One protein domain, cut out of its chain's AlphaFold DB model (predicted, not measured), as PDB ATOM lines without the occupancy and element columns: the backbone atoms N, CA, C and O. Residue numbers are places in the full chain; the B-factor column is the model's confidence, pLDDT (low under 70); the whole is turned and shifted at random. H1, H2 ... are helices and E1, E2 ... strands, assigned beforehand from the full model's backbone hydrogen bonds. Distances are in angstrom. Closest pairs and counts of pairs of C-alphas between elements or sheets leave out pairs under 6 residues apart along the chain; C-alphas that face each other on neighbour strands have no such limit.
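What this domain is: This is residues 111 to 211 of the 213 residues of an uncharacterized protein of Haemophilus ducreyi (strain 35000HP / ATCC 700724) (UniProt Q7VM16). A strongly twisted, curled sheet of six strands has two helices over one of its faces: H2 runs slantwise over the inner strands, and H1 crosses the strands at the end where E4 begins and E5 ends. E5 and E4 form a long hairpin along the longest axis, with its turn at the end away from H1, and the short strand E6 is added beside the first part of E5. The printed part has 101 residues, with two named helices and six named strands in the order E1 E2 E3 E4 E5 H1 H2 E6; the class is mixed, helices and strands. The sheet's order is E1 E2 E3 E4 E5 E6, and it is mixed: antiparallel from E1 to E5, with E6 parallel to E5. The whole is compact, with a radius of gyration of the C-alphas of 13.4 A, and its outline, 40 by 26 by 23 A, is only just elongated.

How they stand to each other: The inner strands E3, residues 136 to 142, and E4, residues 147 to 156, are an antiparallel hairpin at 161 degrees, with N 138 and O 151 3.0 A apart, within hydrogen-bond range. On one side of E3 is E2, residues 120 to 126, its antiparallel neighbour at 153 degrees, with N 123 and O 139 at 2.9 A. The edge strand E1, residues 111 to 115, is antiparallel to E2 at 158 degrees, with N 113 and O 122 at 2.9 A. E5, residues 160 to 168, is the antiparallel neighbour of E4 at 161 degrees, the two forming a hairpin, with N 152 and O 165 at 2.9 A, within hydrogen-bond range. E1 to E5 form a meander, each strand the antiparallel neighbour of the one before. The other edge strand, E6, residues 207 to 210, is parallel to E5 at 42 degrees, with N 209 and O 161 at 2.8 A. H2, residues 190 to 202, is on the sheet at a height of 6.3 A, making two layers, a helix on one face of a sheet. H2 is only just over E4, with 3 of its C-alphas falling on it, and on the local plane stands at 31 degrees to E4, only just slantwise to the strands; their closest C-alphas, of Ala 151 and Leu 194, are 7.1 A apart. H1, residues 174 to 184, is on the same face at a height of 8.6 A, only just over E3, with 3 C-alphas falling on it, and runs across the strands, at 90 degrees to E3 on the local plane. H1 and H2 only just touch, with 3 pairs of C-alphas within 8 A, made by residue 190 of H2 alone; the closest C-alphas are those of Thr 182 and Pro 190, 6.3 A apart. Their lines stand at a steep tilt of 59 degrees, the same way. E5, H1, H2 and E6 make a strand-helix-strand unit, two parallel neighbour strands with helices between, and its crossover is right-handed. In H1 and H2 every O i to N i+4 pair is within hydrogen-bond range.

Where its parts are: E1 begins at C-alpha 111, (-31.306, -85.701, -1.303). E4, the longest strand, spans 25.8 A and E5 23.9 A; E2 spans 19.3 A and E3 19.1 A. H2 spans 18.8 A from C-alpha 190 at (-43.338, -88.051, 12.914), and H1 15.2 A. E1 spans 11.3 A, and E6 10.0 A, ending at C-alpha 210, (-44.215, -104.367, 6.391).

The domain as a whole: The two C-alphas farthest apart are those of Pro 158 and Glu 172, at 41.0 A. The printed part, residues 111 to 211, has no cut. No link is long; the link from E2 to E3, with 9 residues, is short, and the others are tight. The mean pLDDT of the printed part is 85.6; residue 158 and residues 200 to 211 are under 70.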
ATOM      1  N   ILE A 111     -30.488 -86.421  -0.323       94.62
ATOM      2  CA  ILE A 111     -31.306 -85.701  -1.303       94.62
ATOM      3  C   ILE A 111     -32.568 -85.227  -0.603       94.62
ATOM      4  O   ILE A 111     -33.353 -86.046  -0.135       94.62
ATOM      5  N   GLU A 112     -32.796 -83.921  -0.549       94.44
ATOM      6  CA  GLU A 112     -34.075 -83.383  -0.091       94.44
ATOM      7  C   GLU A 112     -35.171 -83.698  -1.114       94.44
ATOM      8  O   GLU A 112     -35.039 -83.364  -2.291       94.44
ATOM      9  N   ILE A 113     -36.234 -84.369  -0.667       92.81
ATOM     10  CA  ILE A 113     -37.374 -84.739  -1.519       92.81
ATOM     11  C   ILE A 113     -38.644 -83.962  -1.167       92.81
ATOM     12  O   ILE A 113     -39.536 -83.852  -2.002       92.81
ATOM     13  N   ALA A 114     -38.732 -83.406   0.046       91.62
ATOM     14  CA  ALA A 114     -39.821 -82.518   0.434       91.62
ATOM     15  C   ALA A 114     -39.423 -81.615   1.605       91.62
ATOM     16  O   ALA A 114     -38.816 -82.072   2.575       91.62
ATOM     17  N   LYS A 115     -39.869 -80.360   1.564       92.50
ATOM     18  CA  LYS A 115     -39.871 -79.452   2.712       92.50
ATOM     19  C   LYS A 115     -41.244 -79.530   3.388       92.50
ATOM     20  O   LYS A 115     -42.256 -79.330   2.721       92.50
ATOM     21  N   LEU A 116     -41.290 -79.864   4.681       90.25
ATOM     22  CA  LEU A 116     -42.545 -79.994   5.439       90.25
ATOM     23  C   LEU A 116     -42.938 -78.685   6.118       90.25
ATOM     24  O   LEU A 116     -44.097 -78.290   6.093       90.25
ATOM     25  N   THR A 117     -41.958 -78.026   6.731       89.88
ATOM     26  CA  THR A 117     -42.068 -76.705   7.360       89.88
ATOM     27  C   THR A 117     -40.768 -75.944   7.104       89.88
ATOM     28  O   THR A 117     -39.845 -76.476   6.486       89.88
ATOM     29  N   ASP A 118     -40.639 -74.713   7.600       88.31
ATOM     30  CA  ASP A 118     -39.355 -73.998   7.548       88.31
ATOM     31  C   ASP A 118     -38.228 -74.697   8.310       88.31
ATOM     32  O   ASP A 118     -37.060 -74.514   7.975       88.31
ATOM     33  N   ASN A 119     -38.577 -75.558   9.269       92.44
ATOM     34  CA  ASN A 119     -37.617 -76.227  10.135       92.44
ATOM     35  C   ASN A 119     -37.497 -77.729   9.881       92.44
ATOM     36  O   ASN A 119     -36.624 -78.341  10.488       92.44
ATOM     37  N   LEU A 120     -38.359 -78.324   9.050       94.25
ATOM     38  CA  LEU A 120     -38.444 -79.770   8.852       94.25
ATOM     39  C   LEU A 120     -38.426 -80.134   7.375       94.25
ATOM     40  O   LEU A 120     -39.193 -79.599   6.571       94.25
ATOM     41  N   LYS A 121     -37.611 -81.129   7.040       94.81
ATOM     42  CA  LYS A 121     -37.467 -81.658   5.684       94.81
ATOM     43  C   LYS A 121     -37.424 -83.180   5.679       94.81
ATOM     44  O   LYS A 121     -36.995 -83.819   6.641       94.81
ATOM     45  N   ILE A 122     -37.861 -83.751   4.567       95.81
ATOM     46  CA  ILE A 122     -37.731 -85.166   4.253       95.81
ATOM     47  C   ILE A 122     -36.597 -85.333   3.251       95.81
ATOM     48  O   ILE A 122     -36.573 -84.679   2.204       95.81
ATOM     49  N   CYS A 123     -35.688 -86.256   3.551       95.69
ATOM     50  CA  CYS A 123     -34.580 -86.582   2.670       95.69
ATOM     51  C   CYS A 123     -34.514 -88.077   2.351       95.69
ATOM     52  O   CYS A 123     -34.728 -88.917   3.226       95.69
ATOM     53  N   LEU A 124     -34.145 -88.396   1.112       96.31
ATOM     54  CA  LEU A 124     -33.749 -89.720   0.651       96.31
ATOM     55  C   LEU A 124     -32.226 -89.851   0.711       96.31
ATOM     56  O   LEU A 124     -31.498 -88.995   0.211       96.31
ATOM     57  N   MET A 125     -31.732 -90.945   1.278       95.56
ATOM     58  CA  MET A 125     -30.298 -91.228   1.356       95.56
ATOM     59  C   MET A 125     -30.010 -92.729   1.288       95.56
ATOM     60  O   MET A 125     -30.909 -93.562   1.430       95.56
ATOM     61  N   ALA A 126     -28.740 -93.089   1.106       95.75
ATOM     62  CA  ALA A 126     -28.288 -94.446   1.391       95.75
ATOM     63  C   ALA A 126     -28.427 -94.739   2.895       95.75
ATOM     64  O   ALA A 126     -28.037 -93.922   3.725       95.75
ATOM     65  N   ASN A 127     -28.949 -95.911   3.253       95.00
ATOM     66  CA  ASN A 127     -29.061 -96.356   4.639       95.00
ATOM     67  C   ASN A 127     -27.661 -96.552   5.235       95.00
ATOM     68  O   ASN A 127     -26.863 -97.338   4.711       95.00
ATOM     69  N   GLN A 128     -27.370 -95.829   6.312       88.88
ATOM     70  CA  GLN A 128     -26.087 -95.858   7.017       88.88
ATOM     71  C   GLN A 128     -26.160 -96.593   8.365       88.88
ATOM     72  O   GLN A 128     -25.111 -96.878   8.930       88.88
ATOM     73  N   LEU A 129     -27.360 -96.910   8.872       89.38
ATOM     74  CA  LEU A 129     -27.534 -97.528  10.192       89.38
ATOM     75  C   LEU A 129     -27.326 -99.046  10.151       89.38
ATOM     76  O   LEU A 129     -26.485 -99.571  10.873       89.38
ATOM     77  N   ASP A 130     -28.058 -99.745   9.281       91.00
ATOM     78  CA  ASP A 130     -27.845-101.175   9.027       91.00
ATOM     79  C   ASP A 130     -28.181-101.508   7.563       91.00
ATOM     80  O   ASP A 130     -29.359-101.585   7.206       91.00
ATOM     81  N   PRO A 131     -27.184-101.748   6.688       91.25
ATOM     82  CA  PRO A 131     -27.445-102.079   5.289       91.25
ATOM     83  C   PRO A 131     -28.216-103.392   5.102       91.25
ATOM     84  O   PRO A 131     -28.780-103.623   4.031       91.25
ATOM     85  N   LEU A 132     -28.247-104.260   6.116       94.38
ATOM     86  CA  LEU A 132     -28.964-105.529   6.087       94.38
ATOM     87  C   LEU A 132     -30.484-105.341   6.193       94.38
ATOM     88  O   LEU A 132     -31.227-106.240   5.801       94.38
ATOM     89  N   GLU A 133     -30.942-104.178   6.658       93.88
ATOM     90  CA  GLU A 133     -32.352-103.771   6.675       93.88
ATOM     91  C   GLU A 133     -32.769-103.067   5.368       93.88
ATOM     92  O   GLU A 133     -33.933-102.769   5.146       93.88
ATOM     93  N   GLY A 134     -31.855-102.862   4.422       94.56
ATOM     94  CA  GLY A 134     -32.151-102.217   3.143       94.56
ATOM     95  C   GLY A 134     -31.090-101.193   2.783       94.56
ATOM     96  O   GLY A 134     -30.324-100.743   3.632       94.56
ATOM     97  N   PHE A 135     -31.023-100.819   1.506       95.88
ATOM     98  CA  PHE A 135     -29.992 -99.886   1.035       95.88
ATOM     99  C   PHE A 135     -30.397 -98.426   1.133       95.88
ATOM    100  O   PHE A 135     -29.515 -97.571   1.085       95.88
ATOM    101  N   TRP A 136     -31.687 -98.134   1.276       96.31
ATOM    102  CA  TRP A 136     -32.212 -96.777   1.213       96.31
ATOM    103  C   TRP A 136     -32.900 -96.402   2.503       96.31
ATOM    104  O   TRP A 136     -33.399 -97.262   3.229       96.31
ATOM    105  N   ALA A 137     -32.932 -95.106   2.766       95.88
ATOM    106  CA  ALA A 137     -33.649 -94.560   3.890       95.88
ATOM    107  C   ALA A 137     -34.366 -93.270   3.511       95.88
ATOM    108  O   ALA A 137     -33.802 -92.412   2.830       95.88
ATOM    109  N   ILE A 138     -35.594 -93.136   4.006       96.19
ATOM    110  CA  ILE A 138     -36.269 -91.846   4.116       96.19
ATOM    111  C   ILE A 138     -36.026 -91.337   5.532       96.19
ATOM    112  O   ILE A 138     -36.287 -92.036   6.513       96.19
ATOM    113  N   THR A 139     -35.515 -90.118   5.638       95.56
ATOM    114  CA  THR A 139     -35.208 -89.473   6.914       95.56
ATOM    115  C   THR A 139     -36.035 -88.213   7.085       95.56
ATOM    116  O   THR A 139     -36.209 -87.451   6.136       95.56
ATOM    117  N   LEU A 140     -36.534 -88.000   8.299       95.62
ATOM    118  CA  LEU A 140     -37.055 -86.711   8.734       95.62
ATOM    119  C   LEU A 140     -35.932 -85.988   9.463       95.62
ATOM    120  O   LEU A 140     -35.391 -86.519  10.438       95.62
ATOM    121  N   ARG A 141     -35.596 -84.793   8.988       94.25
ATOM    122  CA  ARG A 141     -34.506 -83.981   9.519       94.25
ATOM    123  C   ARG A 141     -34.976 -82.579   9.845       94.25
ATOM    124  O   ARG A 141     -35.938 -82.094   9.245       94.25
ATOM    125  N   ASP A 142     -34.280 -81.939  10.771       92.31
ATOM    126  CA  ASP A 142     -34.466 -80.517  11.022       92.31
ATOM    127  C   ASP A 142     -33.603 -79.630  10.096       92.31
ATOM    128  O   ASP A 142     -32.862 -80.110   9.229       92.31
ATOM    129  N   HIS A 143     -33.706 -78.313  10.275       87.81
ATOM    130  CA  HIS A 143     -32.907 -77.306   9.567       87.81
ATOM    131  C   HIS A 143     -31.391 -77.398   9.828       87.81
ATOM    132  O   HIS A 143     -30.614 -76.907   9.012       87.81
ATOM    133  N   GLN A 144     -30.965 -78.034  10.925       88.88
ATOM    134  CA  GLN A 144     -29.558 -78.300  11.252       88.88
ATOM    135  C   GLN A 144     -29.079 -79.642  10.677       88.88
ATOM    136  O   GLN A 144     -27.968 -80.082  10.960       88.88
ATOM    137  N   ASP A 145     -29.907 -80.285   9.848       88.81
ATOM    138  CA  ASP A 145     -29.687 -81.604   9.257       88.81
ATOM    139  C   ASP A 145     -29.668 -82.759  10.274       88.81
ATOM    140  O   ASP A 145     -29.317 -83.891   9.924       88.81
ATOM    141  N   MET A 146     -30.125 -82.507  11.505       89.88
ATOM    142  CA  MET A 146     -30.217 -83.509  12.559       89.88
ATOM    143  C   MET A 146     -31.332 -84.497  12.248       89.88
ATOM    144  O   MET A 146     -32.476 -84.124  11.983       89.88
ATOM    145  N   MET A 147     -30.999 -85.784  12.288       91.44
ATOM    146  CA  MET A 147     -31.944 -86.862  12.024       91.44
ATOM    147  C   MET A 147     -32.888 -87.055  13.213       91.44
ATOM    148  O   MET A 147     -32.462 -87.437  14.300       91.44
ATOM    149  N   ILE A 148     -34.183 -86.845  12.978       93.50
ATOM    150  CA  ILE A 148     -35.254 -87.025  13.967       93.50
ATOM    151  C   ILE A 148     -35.820 -88.446  13.861       93.50
ATOM    152  O   ILE A 148     -36.016 -89.117  14.872       93.50
ATOM    153  N   TYR A 149     -36.077 -88.907  12.634       94.31
ATOM    154  CA  TYR A 149     -36.494 -90.277  12.337       94.31
ATOM    155  C   TYR A 149     -35.819 -90.801  11.071       94.31
ATOM    156  O   TYR A 149     -35.503 -90.047  10.150       94.31
ATOM    157  N   HIS A 150     -35.690 -92.121  11.017       94.00
ATOM    158  CA  HIS A 150     -35.121 -92.892   9.927       94.00
ATOM    159  C   HIS A 150     -36.038 -94.068   9.602       94.00
ATOM    160  O   HIS A 150     -36.397 -94.833  10.494       94.00
ATOM    161  N   ALA A 151     -36.393 -94.236   8.334       95.12
ATOM    162  CA  ALA A 151     -37.098 -95.412   7.852       95.12
ATOM    163  C   ALA A 151     -36.285 -96.086   6.749       95.12
ATOM    164  O   ALA A 151     -36.154 -95.527   5.658       95.12
ATOM    165  N   SER A 152     -35.748 -97.271   7.037       95.31
ATOM    166  CA  SER A 152     -35.014 -98.065   6.055       95.31
ATOM    167  C   SER A 152     -35.981 -98.822   5.150       95.31
ATOM    168  O   SER A 152     -37.033 -99.306   5.586       95.31
ATOM    169  N   PHE A 153     -35.635 -98.918   3.871       94.44
ATOM    170  CA  PHE A 153     -36.448 -99.642   2.911       94.44
ATOM    171  C   PHE A 153     -35.634-100.277   1.781       94.44
ATOM    172  O   PHE A 153     -34.461 -99.967   1.536       94.44
ATOM    173  N   SER A 154     -36.302-101.183   1.075       93.94
ATOM    174  CA  SER A 154     -35.835-101.796  -0.163       93.94
ATOM    175  C   SER A 154     -37.007-102.065  -1.101       93.94
ATOM    176  O   SER A 154     -38.115-102.370  -0.652       93.94
ATOM    177  N   PHE A 155     -36.768-101.987  -2.409       92.00
ATOM    178  CA  PHE A 155     -37.713-102.529  -3.376       92.00
ATOM    179  C   PHE A 155     -37.503-104.032  -3.557       92.00
ATOM    180  O   PHE A 155     -36.392-104.502  -3.800       92.00
ATOM    181  N   ILE A 156     -38.597-104.783  -3.503       86.69
ATOM    182  CA  ILE A 156     -38.623-106.237  -3.661       86.69
ATOM    183  C   ILE A 156     -39.616-106.632  -4.755       86.69
ATOM    184  O   ILE A 156     -40.574-105.917  -5.041       86.69
ATOM    185  N   LYS A 157     -39.404-107.779  -5.403       81.88
ATOM    186  CA  LYS A 157     -40.338-108.275  -6.424       81.88
ATOM    187  C   LYS A 157     -41.687-108.709  -5.824       81.88
ATOM    188  O   LYS A 157     -41.746-109.057  -4.646       81.88
ATOM    189  N   PRO A 158     -42.765-108.745  -6.636       69.38
ATOM    190  CA  PRO A 158     -42.825-108.304  -8.034       69.38
ATOM    191  C   PRO A 158     -42.946-106.781  -8.212       69.38
ATOM    192  O   PRO A 158     -42.414-106.279  -9.186       69.38
ATOM    193  N   ASN A 159     -43.571-106.057  -7.279       70.12
ATOM    194  CA  ASN A 159     -43.669-104.583  -7.231       70.12
ATOM    195  C   ASN A 159     -43.860-104.141  -5.767       70.12
ATOM    196  O   ASN A 159     -44.815-103.450  -5.418       70.12
ATOM    197  N   GLY A 160     -43.030-104.670  -4.873       82.25
ATOM    198  CA  GLY A 160     -43.108-104.437  -3.439       82.25
ATOM    199  C   GLY A 160     -42.152-103.339  -2.986       82.25
ATOM    200  O   GLY A 160     -41.016-103.267  -3.449       82.25
ATOM    201  N   LEU A 161     -42.587-102.520  -2.035       88.50
ATOM    202  CA  LEU A 161     -41.701-101.704  -1.208       88.50
ATOM    203  C   LEU A 161     -41.725-102.290   0.199       88.50
ATOM    204  O   LEU A 161     -42.784-102.346   0.820       88.50
ATOM    205  N   LEU A 162     -40.575-102.744   0.685       89.88
ATOM    206  CA  LEU A 162     -40.418-103.281   2.029       89.88
ATOM    207  C   LEU A 162     -39.828-102.214   2.940       89.88
ATOM    208  O   LEU A 162     -38.698-101.786   2.716       89.88
ATOM    209  N   ILE A 163     -40.575-101.820   3.971       92.06
ATOM    210  CA  ILE A 163     -40.058-101.004   5.074       92.06
ATOM    211  C   ILE A 163     -39.561-101.978   6.141       92.06
ATOM    212  O   ILE A 163     -40.365-102.728   6.702       92.06
ATOM    213  N   ALA A 164     -38.251-102.008   6.376       90.88
ATOM    214  CA  ALA A 164     -37.636-102.983   7.277       90.88
ATOM    215  C   ALA A 164     -37.482-102.454   8.703       90.88
ATOM    216  O   ALA A 164     -37.588-103.213   9.660       90.88
ATOM    217  N   SER A 165     -37.266-101.149   8.859       91.31
ATOM    218  CA  SER A 165     -37.234-100.518  10.172       91.31
ATOM    219  C   SER A 165     -37.696 -99.074  10.111       91.31
ATOM    220  O   SER A 165     -37.504 -98.380   9.112       91.31
ATOM    221  N   ILE A 166     -38.310 -98.618  11.204       92.50
ATOM    222  CA  ILE A 166     -38.537 -97.202  11.480       92.50
ATOM    223  C   ILE A 166     -38.018 -96.924  12.881       92.50
ATOM    224  O   ILE A 166     -38.462 -97.541  13.847       92.50
ATOM    225  N   GLN A 167     -37.076 -96.000  12.980       89.12
ATOM    226  CA  GLN A 167     -36.358 -95.687  14.205       89.12
ATOM    227  C   GLN A 167     -36.382 -94.175  14.429       89.12
ATOM    228  O   GLN A 167     -36.201 -93.396  13.491       89.12
ATOM    229  N   GLY A 168     -36.654 -93.763  15.666       88.94
ATOM    230  CA  GLY A 168     -36.468 -92.379  16.097       88.94
ATOM    231  C   GLY A 168     -35.012 -92.118  16.477       88.94
ATOM    232  O   GLY A 168     -34.213 -93.044  16.599       88.94
ATOM    233  N   THR A 169     -34.672 -90.853  16.675       85.50
ATOM    234  CA  THR A 169     -33.380 -90.452  17.235       85.50
ATOM    235  C   THR A 169     -33.175 -91.010  18.647       85.50
ATOM    236  O   THR A 169     -34.114 -91.068  19.442       85.50
ATOM    237  N   ASN A 170     -31.936 -91.393  18.961       81.25
ATOM    238  CA  ASN A 170     -31.530 -91.911  20.275       81.25
ATOM    239  C   ASN A 170     -30.835 -90.843  21.138       81.25
ATOM    240  O   ASN A 170     -30.103 -91.177  22.066       81.25
ATOM    241  N   GLN A 171     -30.995 -89.561  20.803       81.31
ATOM    242  CA  GLN A 171     -30.432 -88.466  21.592       81.31
ATOM    243  C   GLN A 171     -31.111 -88.346  22.959       81.31
ATOM    244  O   GLN A 171     -32.279 -88.702  23.106       81.31
ATOM    245  N   GLU A 172     -30.390 -87.802  23.944       77.25
ATOM    246  CA  GLU A 172     -30.888 -87.631  25.319       77.25
ATOM    247  C   GLU A 172     -32.234 -86.878  25.358       77.25
ATOM    248  O   GLU A 172     -33.152 -87.282  26.069       77.25
ATOM    249  N   ASP A 173     -32.412 -85.885  24.480       82.50
ATOM    250  CA  ASP A 173     -33.635 -85.079  24.367       82.50
ATOM    251  C   ASP A 173     -34.662 -85.599  23.341       82.50
ATOM    252  O   ASP A 173     -35.571 -84.866  22.929       82.50
ATOM    253  N   ALA A 174     -34.572 -86.864  22.914       84.25
ATOM    254  CA  ALA A 174     -35.428 -87.418  21.859       84.25
ATOM    255  C   ALA A 174     -36.929 -87.212  22.127       84.25
ATOM    256  O   ALA A 174     -37.676 -86.844  21.223       84.25
ATOM    257  N   GLN A 175     -37.391 -87.374  23.371       85.00
ATOM    258  CA  GLN A 175     -38.807 -87.182  23.720       85.00
ATOM    259  C   GLN A 175     -39.267 -85.726  23.562       85.00
ATOM    260  O   GLN A 175     -40.340 -85.462  23.009       85.00
ATOM    261  N   ALA A 176     -38.450 -84.771  24.011       87.00
ATOM    262  CA  ALA A 176     -38.743 -83.348  23.867       87.00
ATOM    263  C   ALA A 176     -38.743 -82.938  22.388       87.00
ATOM    264  O   ALA A 176     -39.659 -82.245  21.931       87.00
ATOM    265  N   MET A 177     -37.775 -83.446  21.621       87.38
ATOM    266  CA  MET A 177     -37.688 -83.250  20.177       87.38
ATOM    267  C   MET A 177     -38.930 -83.796  19.464       87.38
ATOM    268  O   MET A 177     -39.574 -83.062  18.718       87.38
ATOM    269  N   ILE A 178     -39.341 -85.037  19.739       88.62
ATOM    270  CA  ILE A 178     -40.535 -85.645  19.133       88.62
ATOM    271  C   ILE A 178     -41.784 -84.812  19.432       88.62
ATOM    272  O   ILE A 178     -42.599 -84.587  18.534       88.62
ATOM    273  N   LYS A 179     -41.938 -84.306  20.663       89.44
ATOM    274  CA  LYS A 179     -43.071 -83.448  21.040       89.44
ATOM    275  C   LYS A 179     -43.076 -82.132  20.258       89.44
ATOM    276  O   LYS A 179     -44.128 -81.733  19.760       89.44
ATOM    277  N   LYS A 180     -41.915 -81.483  20.113       90.00
ATOM    278  CA  LYS A 180     -41.756 -80.259  19.311       90.00
ATOM    279  C   LYS A 180     -42.122 -80.510  17.848       90.00
ATOM    280  O   LYS A 180     -42.979 -79.819  17.309       90.00
ATOM    281  N   VAL A 181     -41.545 -81.546  17.244       90.19
ATOM    282  CA  VAL A 181     -41.785 -81.911  15.841       90.19
ATOM    283  C   VAL A 181     -43.256 -82.264  15.617       90.19
ATOM    284  O   VAL A 181     -43.848 -81.825  14.642       90.19
ATOM    285  N   THR A 182     -43.894 -82.979  16.548       90.81
ATOM    286  CA  THR A 182     -45.332 -83.287  16.460       90.81
ATOM    287  C   THR A 182     -46.182 -82.014  16.439       90.81
ATOM    288  O   THR A 182     -47.162 -81.945  15.702       90.81
ATOM    289  N   LYS A 183     -45.814 -80.985  17.215       91.75
ATOM    290  CA  LYS A 183     -46.501 -79.685  17.199       91.75
ATOM    291  C   LYS A 183     -46.321 -78.967  15.858       91.75
ATOM    292  O   LYS A 183     -47.288 -78.413  15.346       91.75
ATOM    293  N   GLU A 184     -45.115 -79.000  15.295       90.62
ATOM    294  CA  GLU A 184     -44.821 -78.423  13.974       90.62
ATOM    295  C   GLU A 184     -45.537 -79.163  12.837       90.62
ATOM    296  O   GLU A 184     -45.963 -78.544  11.872       90.62
ATOM    297  N   LEU A 185     -45.753 -80.471  12.982       90.69
ATOM    298  CA  LEU A 185     -46.543 -81.293  12.063       90.69
ATOM    299  C   LEU A 185     -48.054 -81.254  12.372       90.69
ATOM    300  O   LEU A 185     -48.776 -82.201  12.063       90.69
ATOM    301  N   HIS A 186     -48.545 -80.190  13.020       89.44
ATOM    302  CA  HIS A 186     -49.964 -79.978  13.347       89.44
ATOM    303  C   HIS A 186     -50.638 -81.153  14.084       89.44
ATOM    304  O   HIS A 186     -51.819 -81.437  13.895       89.44
ATOM    305  N   GLY A 187     -49.889 -81.850  14.942       89.25
ATOM    306  CA  GLY A 187     -50.367 -82.995  15.720       89.25
ATOM    307  C   GLY A 187     -50.099 -84.361  15.081       89.25
ATOM    308  O   GLY A 187     -50.304 -85.385  15.737       89.25
ATOM    309  N   VAL A 188     -49.594 -84.420  13.844       88.25
ATOM    310  CA  VAL A 188     -49.197 -85.681  13.203       88.25
ATOM    311  C   VAL A 188     -47.904 -86.192  13.833       88.25
ATOM    312  O   VAL A 188     -46.888 -85.497  13.864       88.25
ATOM    313  N   ARG A 189     -47.909 -87.438  14.326       88.88
ATOM    314  CA  ARG A 189     -46.678 -88.034  14.866       88.88
ATOM    315  C   ARG A 189     -45.659 -88.256  13.738       88.88
ATOM    316  O   ARG A 189     -46.035 -88.814  12.703       88.88
ATOM    317  N   PRO A 190     -44.369 -87.951  13.951       87.75
ATOM    318  CA  PRO A 190     -43.338 -88.051  12.914       87.75
ATOM    319  C   PRO A 190     -43.238 -89.421  12.226       87.75
ATOM    320  O   PRO A 190     -43.062 -89.501  11.013       87.75
ATOM    321  N   MET A 191     -43.425 -90.510  12.978       89.81
ATOM    322  CA  MET A 191     -43.460 -91.867  12.423       89.81
ATOM    323  C   MET A 191     -44.545 -92.024  11.344       89.81
ATOM    324  O   MET A 191     -44.285 -92.595  10.287       89.81
ATOM    325  N   PHE A 192     -45.750 -91.493  11.576       88.56
ATOM    326  CA  PHE A 192     -46.839 -91.548  10.595       88.56
ATOM    327  C   PHE A 192     -46.573 -90.657   9.384       88.56
ATOM    328  O   PHE A 192     -47.038 -90.970   8.286       88.56
ATOM    329  N   MET A 193     -45.791 -89.590   9.556       89.00
ATOM    330  CA  MET A 193     -45.374 -88.750   8.442       89.00
ATOM    331  C   MET A 193     -44.511 -89.540   7.451       89.00
ATOM    332  O   MET A 193     -44.810 -89.554   6.260       89.00
ATOM    333  N   LEU A 194     -43.518 -90.297   7.935       90.12
ATOM    334  CA  LEU A 194     -42.696 -91.163   7.076       90.12
ATOM    335  C   LEU A 194     -43.524 -92.232   6.355       90.12
ATOM    336  O   LEU A 194     -43.327 -92.483   5.169       90.12
ATOM    337  N   ILE A 195     -44.506 -92.820   7.038       87.00
ATOM    338  CA  ILE A 195     -45.437 -93.778   6.421       87.00
ATOM    339  C   ILE A 195     -46.233 -93.132   5.291       87.00
ATOM    340  O   ILE A 195     -46.467 -93.761   4.259       87.00
ATOM    341  N   SER A 196     -46.657 -91.888   5.486       86.19
ATOM    342  CA  SER A 196     -47.427 -91.146   4.491       86.19
ATOM    343  C   SER A 196     -46.596 -90.864   3.240       86.19
ATOM    344  O   SER A 196     -47.121 -91.014   2.140       86.19
ATOM    345  N   VAL A 197     -45.294 -90.588   3.391       85.56
ATOM    346  CA  VAL A 197     -44.349 -90.473   2.264       85.56
ATOM    347  C   VAL A 197     -44.326 -91.768   1.447       85.56
ATOM    348  O   VAL A 197     -44.562 -91.736   0.243       85.56
ATOM    349  N   PHE A 198     -44.157 -92.929   2.090       84.50
ATOM    350  CA  PHE A 198     -44.182 -94.210   1.372       84.50
ATOM    351  C   PHE A 198     -45.526 -94.486   0.694       84.50
ATOM    352  O   PHE A 198     -45.553 -95.013  -0.416       84.50
ATOM    353  N   LYS A 199     -46.645 -94.137   1.341       79.31
ATOM    354  CA  LYS A 199     -47.985 -94.323   0.768       79.31
ATOM    355  C   LYS A 199     -48.192 -93.480  -0.485       79.31
ATOM    356  O   LYS A 199     -48.696 -94.017  -1.471       79.31
ATOM    357  N   PHE A 200     -47.779 -92.217  -0.455       64.88
ATOM    358  CA  PHE A 200     -47.917 -91.299  -1.584       64.88
ATOM    359  C   PHE A 200     -47.124 -91.784  -2.806       64.88
ATOM    360  O   PHE A 200     -47.668 -91.849  -3.903       64.88
ATOM    361  N   GLU A 201     -45.898 -92.263  -2.593       57.31
ATOM    362  CA  GLU A 201     -45.065 -92.866  -3.644       57.31
ATOM    363  C   GLU A 201     -45.637 -94.209  -4.148       57.31
ATOM    364  O   GLU A 201     -45.637 -94.510  -5.343       57.31
ATOM    365  N   SER A 202     -46.184 -95.030  -3.247       55.94
ATOM    366  CA  SER A 202     -46.729 -96.352  -3.586       55.94
ATOM    367  C   SER A 202     -48.022 -96.292  -4.406       55.94
ATOM    368  O   SER A 202     -48.232 -97.148  -5.268       55.94
ATOM    369  N   ALA A 203     -48.838 -95.245  -4.211       46.09
ATOM    370  CA  ALA A 203     -50.069 -95.000  -4.961       46.09
ATOM    371  C   ALA A 203     -49.823 -94.849  -6.473       46.09
ATOM    372  O   ALA A 203     -50.750 -94.987  -7.268       46.09
ATOM    373  N   VAL A 204     -48.567 -94.625  -6.873       46.72
ATOM    374  CA  VAL A 204     -48.175 -94.459  -8.269       46.72
ATOM    375  C   VAL A 204     -47.772 -95.778  -8.945       46.72
ATOM    376  O   VAL A 204     -47.854 -95.802 -10.171       46.72
ATOM    377  N   LYS A 205     -47.387 -96.873  -8.235       51.53
ATOM    378  CA  LYS A 205     -47.044 -98.189  -8.864       51.53
ATOM    379  C   LYS A 205     -46.664 -99.393  -7.958       51.53
ATOM    380  O   LYS A 205     -46.415-100.464  -8.514       51.53
ATOM    381  N   CYS A 206     -46.601 -99.293  -6.622       52.72
ATOM    382  CA  CYS A 206     -46.024-100.353  -5.759       52.72
ATOM    383  C   CYS A 206     -46.917-100.753  -4.565       52.72
ATOM    384  O   CYS A 206     -47.651 -99.935  -4.025       52.72
ATOM    385  N   ARG A 207     -46.821-102.006  -4.088       52.44
ATOM    386  CA  ARG A 207     -47.481-102.503  -2.862       52.44
ATOM    387  C   ARG A 207     -46.530-102.399  -1.667       52.44
ATOM    388  O   ARG A 207     -45.432-102.943  -1.713       52.44
ATOM    389  N   ILE A 208     -46.948-101.753  -0.579       55.84
ATOM    390  CA  ILE A 208     -46.137-101.679   0.650       55.84
ATOM    391  C   ILE A 208     -46.250-102.998   1.427       55.84
ATOM    392  O   ILE A 208     -47.355-103.474   1.698       55.84
ATOM    393  N   ILE A 209     -45.108-103.574   1.800       56.06
ATOM    394  CA  ILE A 209     -44.977-104.750   2.661       56.06
ATOM    395  C   ILE A 209     -44.237-104.311   3.927       56.06
ATOM    396  O   ILE A 209     -43.219-103.626   3.867       56.06
ATOM    397  N   TRP A 210     -44.769-104.694   5.081       49.94
ATOM    398  CA  TRP A 210     -44.215-104.367   6.391       49.94
ATOM    399  C   TRP A 210     -43.622-105.623   7.022       49.94
ATOM    400  O   TRP A 210     -44.305-106.647   7.065       49.94
ATOM    401  N   HIS A 211     -42.384-105.563   7.514       45.62
ATOM    402  CA  HIS A 211     -41.811-106.588   8.393       45.62
ATOM    403  C   HIS A 211     -41.205-105.909   9.621       45.62
ATOM    404  O   HIS A 211     -40.249-105.156   9.500       45.62
TER     405      HIS A 211